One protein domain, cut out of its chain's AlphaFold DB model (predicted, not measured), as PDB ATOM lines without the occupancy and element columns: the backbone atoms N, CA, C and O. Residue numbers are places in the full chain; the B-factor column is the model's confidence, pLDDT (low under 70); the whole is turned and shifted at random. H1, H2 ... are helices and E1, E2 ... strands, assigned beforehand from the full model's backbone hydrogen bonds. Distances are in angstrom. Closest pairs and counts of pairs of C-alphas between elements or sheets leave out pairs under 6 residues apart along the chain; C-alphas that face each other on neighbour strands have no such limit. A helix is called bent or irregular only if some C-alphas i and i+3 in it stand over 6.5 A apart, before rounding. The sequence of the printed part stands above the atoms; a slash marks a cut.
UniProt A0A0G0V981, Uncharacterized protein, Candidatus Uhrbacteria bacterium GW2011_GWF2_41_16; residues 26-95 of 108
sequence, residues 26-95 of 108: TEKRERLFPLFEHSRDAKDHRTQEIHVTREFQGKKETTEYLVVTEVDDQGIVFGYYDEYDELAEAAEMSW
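AT A GLANCE: This is residues 26 to 95 of the 108 residues of an uncharacterized protein of Candidatus Uhrbacteria bacterium GW2011_GWF2_41_16 (UniProt A0A0G0V981). A strongly twisted sheet of four strands has a single helix, H1, packed over one face, along E3 and the second half of E2. The long strand E2 bends sharply, with the hairpin partner E1 on its first part and E3 on its last part. The printed part has 70 residues, in the order H1, E1, E2, E3, E4; the sheet order is E1, E2, E3, E4, all antiparallel, and the class is mixed. It is compact, with a radius of gyration of the C-alphas of 12.1 A and spans of 35 by 27 by 17 A.

HOW THE PARTS SIT: E1, residues 50 to 56, E2, residues 59 to 71, E3, residues 75 to 81, and E4, residues 87 to 94, form a meander, each strand the antiparallel neighbour of the one before. E2 bends by 100 degrees at residue 68; its pairing is staggered, with E1 over residues 59 to 66 and E3 over 67 to 71. In the hairpin E1 and E2, N 52 and O 63 are 2.9 A apart, within hydrogen-bond range. In the hairpin E2 and E3, N 67 and O 79 are 2.8 A apart, and in the hairpin E3 and E4, N 78 and O 91 are 2.8 A apart, both within hydrogen-bond range. E1 and E3 are apart. H1, residues 26 to 41, is on the sheet at a height of 8.9 A, over E2 and E3; it runs along the strands, at 23 degrees to E3 on the local plane. The closest C-alphas of H1 and E2, Arg 40 and Val 68, are 4.9 A apart. In H1, 10 of 12 O i to N i+4 pairs are within hydrogen-bond range.

IN THESE COORDINATES: H1 is 22.2 A long, from C-alpha 26 at (-20.241, 40.508, -8.662); it is irregular, but only just, with C-alphas 31 and 34 6.8 A apart. E1 is 17.9 A long, E2 23.9 A, E3 20.2 A and E4 20.4 A, ending at C-alpha 94 at (-10.830, 36.344, -2.755).

THE WHOLE: The two C-alphas farthest apart, those of Glu 27 and Tyr 84, are 37.8 A apart. The printed part has no cut and no long link. Mean pLDDT of the printed part is 78.4, with residues 43 to 49, 52, 55 and 56 under 70.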
ATOM      1  N   THR A  26     -19.245  41.371  -8.020       81.94
ATOM      2  CA  THR A  26     -20.241  40.508  -8.662       81.94
ATOM      3  C   THR A  26     -20.033  40.408 -10.171       81.94
ATOM      4  O   THR A  26     -19.926  39.298 -10.680       81.94
ATOM      5  N   GLU A  27     -19.911  41.535 -10.879       82.50
ATOM      6  CA  GLU A  27     -19.669  41.545 -12.332       82.50
ATOM      7  C   GLU A  27     -18.348  40.842 -12.683       82.50
ATOM      8  O   GLU A  27     -18.276  40.046 -13.621       82.50
ATOM      9  N   LYS A  28     -17.319  41.072 -11.865       78.94
ATOM     10  CA  LYS A  28     -16.013  40.435 -12.000       78.94
ATOM     11  C   LYS A  28     -16.093  38.932 -11.847       78.94
ATOM     12  O   LYS A  28     -15.537  38.195 -12.661       78.94
ATOM     13  N   ARG A  29     -16.805  38.477 -10.821       83.00
ATOM     14  CA  ARG A  29     -17.062  37.060 -10.612       83.00
ATOM     15  C   ARG A  29     -17.810  36.473 -11.800       83.00
ATOM     16  O   ARG A  29     -17.334  35.500 -12.358       83.00
ATOM     17  N   GLU A  30     -18.917  37.060 -12.241       84.50
ATOM     18  CA  GLU A  30     -19.684  36.533 -13.382       84.50
ATOM     19  C   GLU A  30     -18.840  36.408 -14.658       84.50
ATOM     20  O   GLU A  30     -18.994  35.450 -15.418       84.50
ATOM     21  N   ARG A  31     -17.904  37.338 -14.878       83.25
ATOM     22  CA  ARG A  31     -16.998  37.315 -16.030       83.25
ATOM     23  C   ARG A  31     -15.859  36.303 -15.891       83.25
ATOM     24  O   ARG A  31     -15.516  35.641 -16.869       83.25
ATOM     25  N   LEU A  32     -15.240  36.214 -14.716       80.44
ATOM     26  CA  LEU A  32     -14.035  35.411 -14.494       80.44
ATOM     27  C   LEU A  32     -14.331  33.974 -14.049       80.44
ATOM     28  O   LEU A  32     -13.566  33.074 -14.378       80.44
ATOM     29  N   PHE A  33     -15.442  33.737 -13.353       84.38
ATOM     30  CA  PHE A  33     -15.881  32.415 -12.902       84.38
ATOM     31  C   PHE A  33     -15.835  31.353 -14.011       84.38
ATOM     32  O   PHE A  33     -15.174  30.338 -13.802       84.38
ATOM     33  N   PRO A  34     -16.412  31.566 -15.215       82.25
ATOM     34  CA  PRO A  34     -16.331  30.564 -16.277       82.25
ATOM     35  C   PRO A  34     -14.904  30.340 -16.798       82.25
ATOM     36  O   PRO A  34     -14.601  29.240 -17.251       82.25
ATOM     37  N   LEU A  35     -14.018  31.345 -16.736       80.94
ATOM     38  CA  LEU A  35     -12.615  31.187 -17.139       80.94
ATOM     39  C   LEU A  35     -11.877  30.273 -16.160       80.94
ATOM     40  O   LEU A  35     -11.192  29.348 -16.582       80.94
ATOM     41  N   PHE A  36     -12.054  30.506 -14.861       82.38
ATOM     42  CA  PHE A  36     -11.410  29.704 -13.827       82.38
ATOM     43  C   PHE A  36     -12.020  28.302 -13.703       82.38
ATOM     44  O   PHE A  36     -11.270  27.345 -13.532       82.38
ATOM     45  N   GLU A  37     -13.338  28.140 -13.875       83.00
ATOM     46  CA  GLU A  37     -13.962  26.812 -13.962       83.00
ATOM     47  C   GLU A  37     -13.449  26.017 -15.165       83.00
ATOM     48  O   GLU A  37     -13.154  24.831 -15.033       83.00
ATOM     49  N   HIS A  38     -13.309  26.659 -16.329       78.75
ATOM     50  CA  HIS A  38     -12.761  25.994 -17.506       78.75
ATOM     51  C   HIS A  38     -11.301  25.585 -17.294       78.75
ATOM     52  O   HIS A  38     -10.922  24.466 -17.640       78.75
ATOM     53  N   SER A  39     -10.501  26.457 -16.675       75.31
ATOM     54  CA  SER A  39      -9.129  26.126 -16.293       75.31
ATOM     55  C   SER A  39      -9.071  24.973 -15.291       75.31
ATOM     56  O   SER A  39      -8.232  24.101 -15.468       75.31
ATOM     57  N   ARG A  40      -9.975  24.905 -14.301       81.06
ATOM     58  CA  ARG A  40     -10.063  23.787 -13.342       81.06
ATOM     59  C   ARG A  40     -10.386  22.455 -14.029       81.06
ATOM     60  O   ARG A  40      -9.810  21.433 -13.679       81.06
ATOM     61  N   ASP A  41     -11.316  22.453 -14.987       77.12
ATOM     62  CA  ASP A  41     -11.784  21.227 -15.661       77.12
ATOM     63  C   ASP A  41     -10.818  20.711 -16.745       77.12
ATOM     64  O   ASP A  41     -10.933  19.572 -17.208       77.12
ATOM     65  N   ALA A  42      -9.845  21.527 -17.164       70.44
ATOM     66  CA  ALA A  42      -8.862  21.095 -18.148       70.44
ATOM     67  C   ALA A  42      -8.106  19.840 -17.654       70.44
ATOM     68  O   ALA A  42      -7.692  19.724 -16.509       70.44
ATOM     69  N   LYS A  43      -7.942  18.844 -18.529       65.19
ATOM     70  CA  LYS A  43      -7.285  17.571 -18.171       65.19
ATOM     71  C   LYS A  43      -5.759  17.628 -18.225       65.19
ATOM     72  O   LYS A  43      -5.108  16.652 -17.866       65.19
ATOM     73  N   ASP A  44      -5.208  18.727 -18.730       68.75
ATOM     74  CA  ASP A  44      -3.779  18.918 -18.947       68.75
ATOM     75  C   ASP A  44      -3.296  20.133 -18.151       68.75
ATOM     76  O   ASP A  44      -3.504  21.283 -18.551       68.75
ATOM     77  N   HIS A  45      -2.629  19.865 -17.030       61.75
ATOM     78  CA  HIS A  45      -2.087  20.885 -16.134       61.75
ATOM     79  C   HIS A  45      -1.020  21.773 -16.801       61.75
ATOM     80  O   HIS A  45      -0.818  22.902 -16.368       61.75
ATOM     81  N   ARG A  46      -0.378  21.335 -17.898       60.91
ATOM     82  CA  ARG A  46       0.606  22.160 -18.631       60.91
ATOM     83  C   ARG A  46      -0.050  23.260 -19.449       60.91
ATOM     84  O   ARG A  46       0.590  24.243 -19.789       60.91
ATOM     85  N   THR A  47      -1.328  23.102 -19.783       59.62
ATOM     86  CA  THR A  47      -2.125  24.165 -20.415       59.62
ATOM     87  C   THR A  47      -2.817  25.076 -19.399       59.62
ATOM     88  O   THR A  47      -3.421  26.072 -19.791       59.62
ATOM     89  N   GLN A  48      -2.712  24.751 -18.106       62.31
ATOM     90  CA  GLN A  48      -3.330  25.472 -16.994       62.31
ATOM     91  C   GLN A  48      -2.369  26.429 -16.284       62.31
ATOM     92  O   GLN A  48      -2.711  26.889 -15.203       62.31
ATOM     93  N   GLU A  49      -1.187  26.726 -16.833       66.88
ATOM     94  CA  GLU A  49      -0.240  27.649 -16.198       66.88
ATOM     95  C   GLU A  49      -0.862  29.050 -16.097       66.88
ATOM     96  O   GLU A  49      -0.880  29.829 -17.052       66.88
ATOM     97  N   ILE A  50      -1.413  29.366 -14.926       70.69
ATOM     98  CA  ILE A  50      -1.991  30.668 -14.630       70.69
ATOM     99  C   ILE A  50      -0.966  31.462 -13.843       70.69
ATOM    100  O   ILE A  50      -0.399  31.010 -12.847       70.69
ATOM    101  N   HIS A  51      -0.747  32.688 -14.300       71.94
ATOM    102  CA  HIS A  51       0.023  33.674 -13.567       71.94
ATOM    103  C   HIS A  51      -0.955  34.558 -12.817       71.94
ATOM    104  O   HIS A  51      -1.694  35.342 -13.419       71.94
ATOM    105  N   VAL A  52      -0.971  34.425 -11.498       69.38
ATOM    106  CA  VAL A  52      -1.875  35.196 -10.655       69.38
ATOM    107  C   VAL A  52      -1.088  36.316 -10.010       69.38
ATOM    108  O   VAL A  52      -0.079  36.084  -9.353       69.38
ATOM    109  N   THR A  53      -1.539  37.552 -10.206       73.62
ATOM    110  CA  THR A  53      -0.982  38.713  -9.510       73.62
ATOM    111  C   THR A  53      -2.002  39.218  -8.508       73.62
ATOM    112  O   THR A  53      -3.074  39.675  -8.903       73.62
ATOM    113  N   ARG A  54      -1.654  39.162  -7.223       70.06
ATOM    114  CA  ARG A  54      -2.461  39.720  -6.133       70.06
ATOM    115  C   ARG A  54      -1.829  40.966  -5.557       70.06
ATOM    116  O   ARG A  54      -0.614  41.137  -5.628       70.06
ATOM    117  N   GLU A  55      -2.645  41.803  -4.932       69.56
ATOM    118  CA  GLU A  55      -2.160  42.849  -4.038       69.56
ATOM    119  C   GLU A  55      -2.367  42.413  -2.586       69.56
ATOM    120  O   GLU A  55      -3.484  42.409  -2.084       69.56
ATOM    121  N   PHE A  56      -1.283  42.054  -1.902       69.12
ATOM    122  CA  PHE A  56      -1.306  41.665  -0.497       69.12
ATOM    123  C   PHE A  56      -0.504  42.674   0.327       69.12
ATOM    124  O   PHE A  56       0.654  42.968   0.030       69.12
ATOM    125  N   GLN A  57      -1.129  43.263   1.352       74.38
ATOM    126  CA  GLN A  57      -0.535  44.324   2.188       74.38
ATOM    127  C   GLN A  57       0.025  45.520   1.382       74.38
ATOM    128  O   GLN A  57       1.057  46.097   1.731       74.38
ATOM    129  N   GLY A  58      -0.635  45.884   0.277       74.19
ATOM    130  CA  GLY A  58      -0.199  46.972  -0.607       74.19
ATOM    131  C   GLY A  58       1.036  46.645  -1.456       74.19
ATOM    132  O   GLY A  58       1.630  47.546  -2.049       74.19
ATOM    133  N   LYS A  59       1.446  45.372  -1.518       74.31
ATOM    134  CA  LYS A  59       2.486  44.876  -2.425       74.31
ATOM    135  C   LYS A  59       1.868  43.950  -3.456       74.31
ATOM    136  O   LYS A  59       1.054  43.098  -3.120       74.31
ATOM    137  N   LYS A  60       2.294  44.098  -4.709       77.88
ATOM    138  CA  LYS A  60       1.918  43.172  -5.774       77.88
ATOM    139  C   LYS A  60       2.823  41.948  -5.715       77.88
ATOM    140  O   LYS A  60       4.037  42.088  -5.843       77.88
ATOM    141  N   GLU A  61       2.230  40.783  -5.507       73.81
ATOM    142  CA  GLU A  61       2.903  39.489  -5.569       73.81
ATOM    143  C   GLU A  61       2.374  38.737  -6.787       73.81
ATOM    144  O   GLU A  61       1.160  38.603  -6.950       73.81
ATOM    145  N   THR A  62       3.280  38.273  -7.647       74.94
ATOM    146  CA  THR A  62       2.939  37.429  -8.794       74.94
ATOM    147  C   THR A  62       3.388  36.010  -8.494       74.94
ATOM    148  O   THR A  62       4.567  35.777  -8.232       74.94
ATOM    149  N   THR A  63       2.444  35.079  -8.526       73.62
ATOM    150  CA  THR A  63       2.705  33.649  -8.404       73.62
ATOM    151  C   THR A  63       2.500  33.009  -9.773       73.62
ATOM    152  O   THR A  63       1.454  33.182 -10.403       73.62
ATOM    153  N   GLU A  64       3.538  32.333 -10.254       75.06
ATOM    154  CA  GLU A  64       3.589  31.669 -11.559       75.06
ATOM    155  C   GLU A  64       3.328  30.164 -11.395       75.06
ATOM    156  O   GLU A  64       3.448  29.638 -10.289       75.06
ATOM    157  N   TYR A  65       3.011  29.471 -12.495       73.62
ATOM    158  CA  TYR A  65       2.817  28.011 -12.519       73.62
ATOM    159  C   TYR A  65       1.711  27.498 -11.585       73.62
ATOM    160  O   TYR A  65       1.814  26.413 -11.012       73.62
ATOM    161  N   LEU A  66       0.645  28.283 -11.427       80.38
ATOM    162  CA  LEU A  66      -0.505  27.895 -10.623       80.38
ATOM    163  C   LEU A  66      -1.587  27.246 -11.476       80.38
ATOM    164  O   LEU A  66      -1.866  27.703 -12.581       80.38
ATOM    165  N   VAL A  67      -2.246  26.244 -10.910       82.12
ATOM    166  CA  VAL A  67      -3.464  25.630 -11.439       82.12
ATOM    167  C   VAL A  67      -4.647  25.985 -10.549       82.12
ATOM    168  O   VAL A  67      -4.495  26.144  -9.337       82.12
ATOM    169  N   VAL A  68      -5.839  26.106 -11.130       84.50
ATOM    170  CA  VAL A  68      -7.065  26.284 -10.337       84.50
ATOM    171  C   VAL A  68      -7.478  24.939  -9.769       84.50
ATOM    172  O   VAL A  68      -7.730  24.003 -10.526       84.50
ATOM    173  N   THR A  69      -7.592  24.853  -8.450       84.94
ATOM    174  CA  THR A  69      -8.039  23.640  -7.760       84.94
ATOM    175  C   THR A  69      -9.498  23.750  -7.343       84.94
ATOM    176  O   THR A  69     -10.255  22.795  -7.503       84.94
ATOM    177  N   GLU A  70      -9.924  24.935  -6.901       86.94
ATOM    178  CA  GLU A  70     -11.293  25.210  -6.471       86.94
ATOM    179  C   GLU A  70     -11.744  26.616  -6.895       86.94
ATOM    180  O   GLU A  70     -10.942  27.543  -6.992       86.94
ATOM    181  N   VAL A  71     -13.038  26.755  -7.198       85.88
ATOM    182  CA  VAL A  71     -13.689  28.026  -7.551       85.88
ATOM    183  C   VAL A  71     -15.059  28.042  -6.897       85.88
ATOM    184  O   VAL A  71     -15.885  27.167  -7.178       85.88
ATOM    185  N   ASP A  72     -15.319  29.044  -6.069       87.00
ATOM    186  CA  ASP A  72     -16.545  29.142  -5.286       87.00
ATOM    187  C   ASP A  72     -16.991  30.605  -5.078       87.00
ATOM    188  O   ASP A  72     -16.517  31.547  -5.723       87.00
ATOM    189  N   ASP A  73     -18.001  30.806  -4.231       82.75
ATOM    190  CA  ASP A  73     -18.558  32.125  -3.930       82.75
ATOM    191  C   ASP A  73     -17.608  33.035  -3.139       82.75
ATOM    192  O   ASP A  73     -17.734  34.257  -3.238       82.75
ATOM    193  N   GLN A  74     -16.689  32.469  -2.354       81.69
ATOM    194  CA  GLN A  74     -15.697  33.198  -1.562       81.69
ATOM    195  C   GLN A  74     -14.508  33.625  -2.427       81.69
ATOM    196  O   GLN A  74     -14.041  34.761  -2.314       81.69
ATOM    197  N   GLY A  75     -14.058  32.762  -3.339       85.38
ATOM    198  CA  GLY A  75     -12.881  33.052  -4.139       85.38
ATOM    199  C   GLY A  75     -12.431  31.902  -5.023       85.38
ATOM    200  O   GLY A  75     -13.235  31.177  -5.613       85.38
ATOM    201  N   ILE A  76     -11.113  31.818  -5.172       86.94
ATOM    202  CA  ILE A  76     -10.424  30.846  -6.007       86.94
ATOM    203  C   ILE A  76      -9.251  30.290  -5.222       86.94
ATOM    204  O   ILE A  76      -8.422  31.050  -4.712       86.94
ATOM    205  N   VAL A  77      -9.159  28.967  -5.189       88.06
ATOM    206  CA  VAL A  77      -8.007  28.263  -4.641       88.06
ATOM    207  C   VAL A  77      -7.102  27.850  -5.790       88.06
ATOM    208  O   VAL A  77      -7.527  27.254  -6.786       88.06
ATOM    209  N   PHE A  78      -5.833  28.200  -5.640       86.19
ATOM    210  CA  PHE A  78      -4.761  27.849  -6.543       86.19
ATOM    211  C   PHE A  78      -3.839  26.827  -5.890       86.19
ATOM    212  O   PHE A  78      -3.437  26.961  -4.730       86.19
ATOM    213  N   GLY A  79      -3.462  25.830  -6.675       86.31
ATOM    214  CA  GLY A  79      -2.448  24.848  -6.332       86.31
ATOM    215  C   GLY A  79      -1.295  24.878  -7.322       86.31
ATOM    216  O   GLY A  79      -1.333  25.589  -8.324       86.31
ATOM    217  N   TYR A  80      -0.275  24.081  -7.053       84.50
ATOM    218  CA  TYR A  80       0.768  23.749  -8.014       84.50
ATOM    219  C   TYR A  80       1.005  22.240  -7.982       84.50
ATOM    220  O   TYR A  80       0.767  21.589  -6.963       84.50
ATOM    221  N   TYR A  81       1.464  21.691  -9.102       81.94
ATOM    222  CA  TYR A  81       1.967  20.324  -9.150       81.94
ATOM    223  C   TYR A  81       3.461  20.346  -8.847       81.94
ATOM    224  O   TYR A  81       4.205  21.135  -9.434       81.94
ATOM    225  N   ASP A  82       3.892  19.523  -7.898       81.31
ATOM    226  CA  ASP A  82       5.306  19.383  -7.571       81.31
ATOM    227  C   ASP A  82       6.041  18.437  -8.544       81.31
ATOM    228  O   ASP A  82       5.505  17.985  -9.558       81.31
ATOM    229  N   GLU A  83       7.310  18.135  -8.254       81.81
ATOM    230  CA  GLU A  83       8.124  17.220  -9.067       81.81
ATOM    231  C   GLU A  83       7.601  15.769  -9.096       81.81
ATOM    232  O   GLU A  83       8.041  14.977  -9.934       81.81
ATOM    233  N   TYR A  84       6.670  15.425  -8.202       86.19
ATOM    234  CA  TYR A  84       6.030  14.119  -8.077       86.19
ATOM    235  C   TYR A  84       4.615  14.089  -8.677       86.19
ATOM    236  O   TYR A  84       3.941  13.065  -8.562       86.19
ATOM    237  N   ASP A  85       4.188  15.159  -9.362       77.50
ATOM    238  CA  ASP A  85       2.821  15.330  -9.882       77.50
ATOM    239  C   ASP A  85       1.767  15.338  -8.753       77.50
ATOM    240  O   ASP A  85       0.588  15.054  -8.974       77.50
ATOM    241  N   GLU A  86       2.175  15.674  -7.523       84.19
ATOM    242  CA  GLU A  86       1.262  15.822  -6.395       84.19
ATOM    243  C   GLU A  86       0.735  17.259  -6.333       84.19
ATOM    244  O   GLU A  86       1.483  18.234  -6.441       84.19
ATOM    245  N   LEU A  87      -0.583  17.390  -6.167       82.00
ATOM    246  CA  LEU A  87      -1.240  18.684  -6.056       82.00
ATOM    247  C   LEU A  87      -1.040  19.249  -4.647       82.00
ATOM    248  O   LEU A  87      -1.616  18.745  -3.681       82.00
ATOM    249  N   ALA A  88      -0.265  20.323  -4.546       82.38
ATOM    250  CA  ALA A  88      -0.079  21.084  -3.319       82.38
ATOM    251  C   ALA A  88      -0.863  22.402  -3.377       82.38
ATOM    252  O   ALA A  88      -0.908  23.071  -4.412       82.38
ATOM    253  N   GLU A  89      -1.477  22.795  -2.261       80.19
ATOM    254  CA  GLU A  89      -2.143  24.094  -2.141       80.19
ATOM    255  C   GLU A  89      -1.100  25.217  -2.102       80.19
ATOM    256  O   GLU A  89      -0.124  25.156  -1.350       80.19
ATOM    257  N   ALA A  90      -1.303  26.241  -2.929       80.25
ATOM    258  CA  ALA A  90      -0.359  27.337  -3.100       80.25
ATOM    259  C   ALA A  90      -0.883  28.632  -2.481       80.25
ATOM    260  O   ALA A  90      -0.171  29.323  -1.748       80.25
ATOM    261  N   ALA A  91      -2.118  28.991  -2.832       79.19
ATOM    262  CA  ALA A  91      -2.713  30.265  -2.474       79.19
ATOM    263  C   ALA A  91      -4.234  30.227  -2.632       79.19
ATOM    264  O   ALA A  91      -4.747  29.786  -3.652       79.19
ATOM    265  N   GLU A  92      -4.942  30.797  -1.667       86.06
ATOM    266  CA  GLU A  92      -6.342  31.189  -1.808       86.06
ATOM    267  C   GLU A  92      -6.402  32.683  -2.154       86.06
ATOM    268  O   GLU A  92      -5.595  33.477  -1.652       86.06
ATOM    269  N   MET A  93      -7.323  33.073  -3.037       82.81
ATOM    270  CA  MET A  93      -7.583  34.474  -3.359       82.81
ATOM    271  C   MET A  93      -9.070  34.778  -3.421       82.81
ATOM    272  O   MET A  93      -9.822  34.151  -4.169       82.81
ATOM    273  N   SER A  94      -9.467  35.827  -2.709       85.81
ATOM    274  CA  SER A  94     -10.830  36.344  -2.755       85.81
ATOM    275  C   SER A  94     -11.107  37.059  -4.083       85.81
ATOM    276  O   SER A  94     -10.207  37.649  -4.690       85.81
ATOM    277  N   TRP A  95     -12.374  37.127  -4.500       82.25
ATOM    278  CA  TRP A  95     -12.782  37.909  -5.682       82.25
ATOM    279  C   TRP A  95     -12.396  39.398  -5.602       82.25
ATOM    280  O   TRP A  95     -12.183  40.039  -6.632       82.25
TER     281      TRP A  95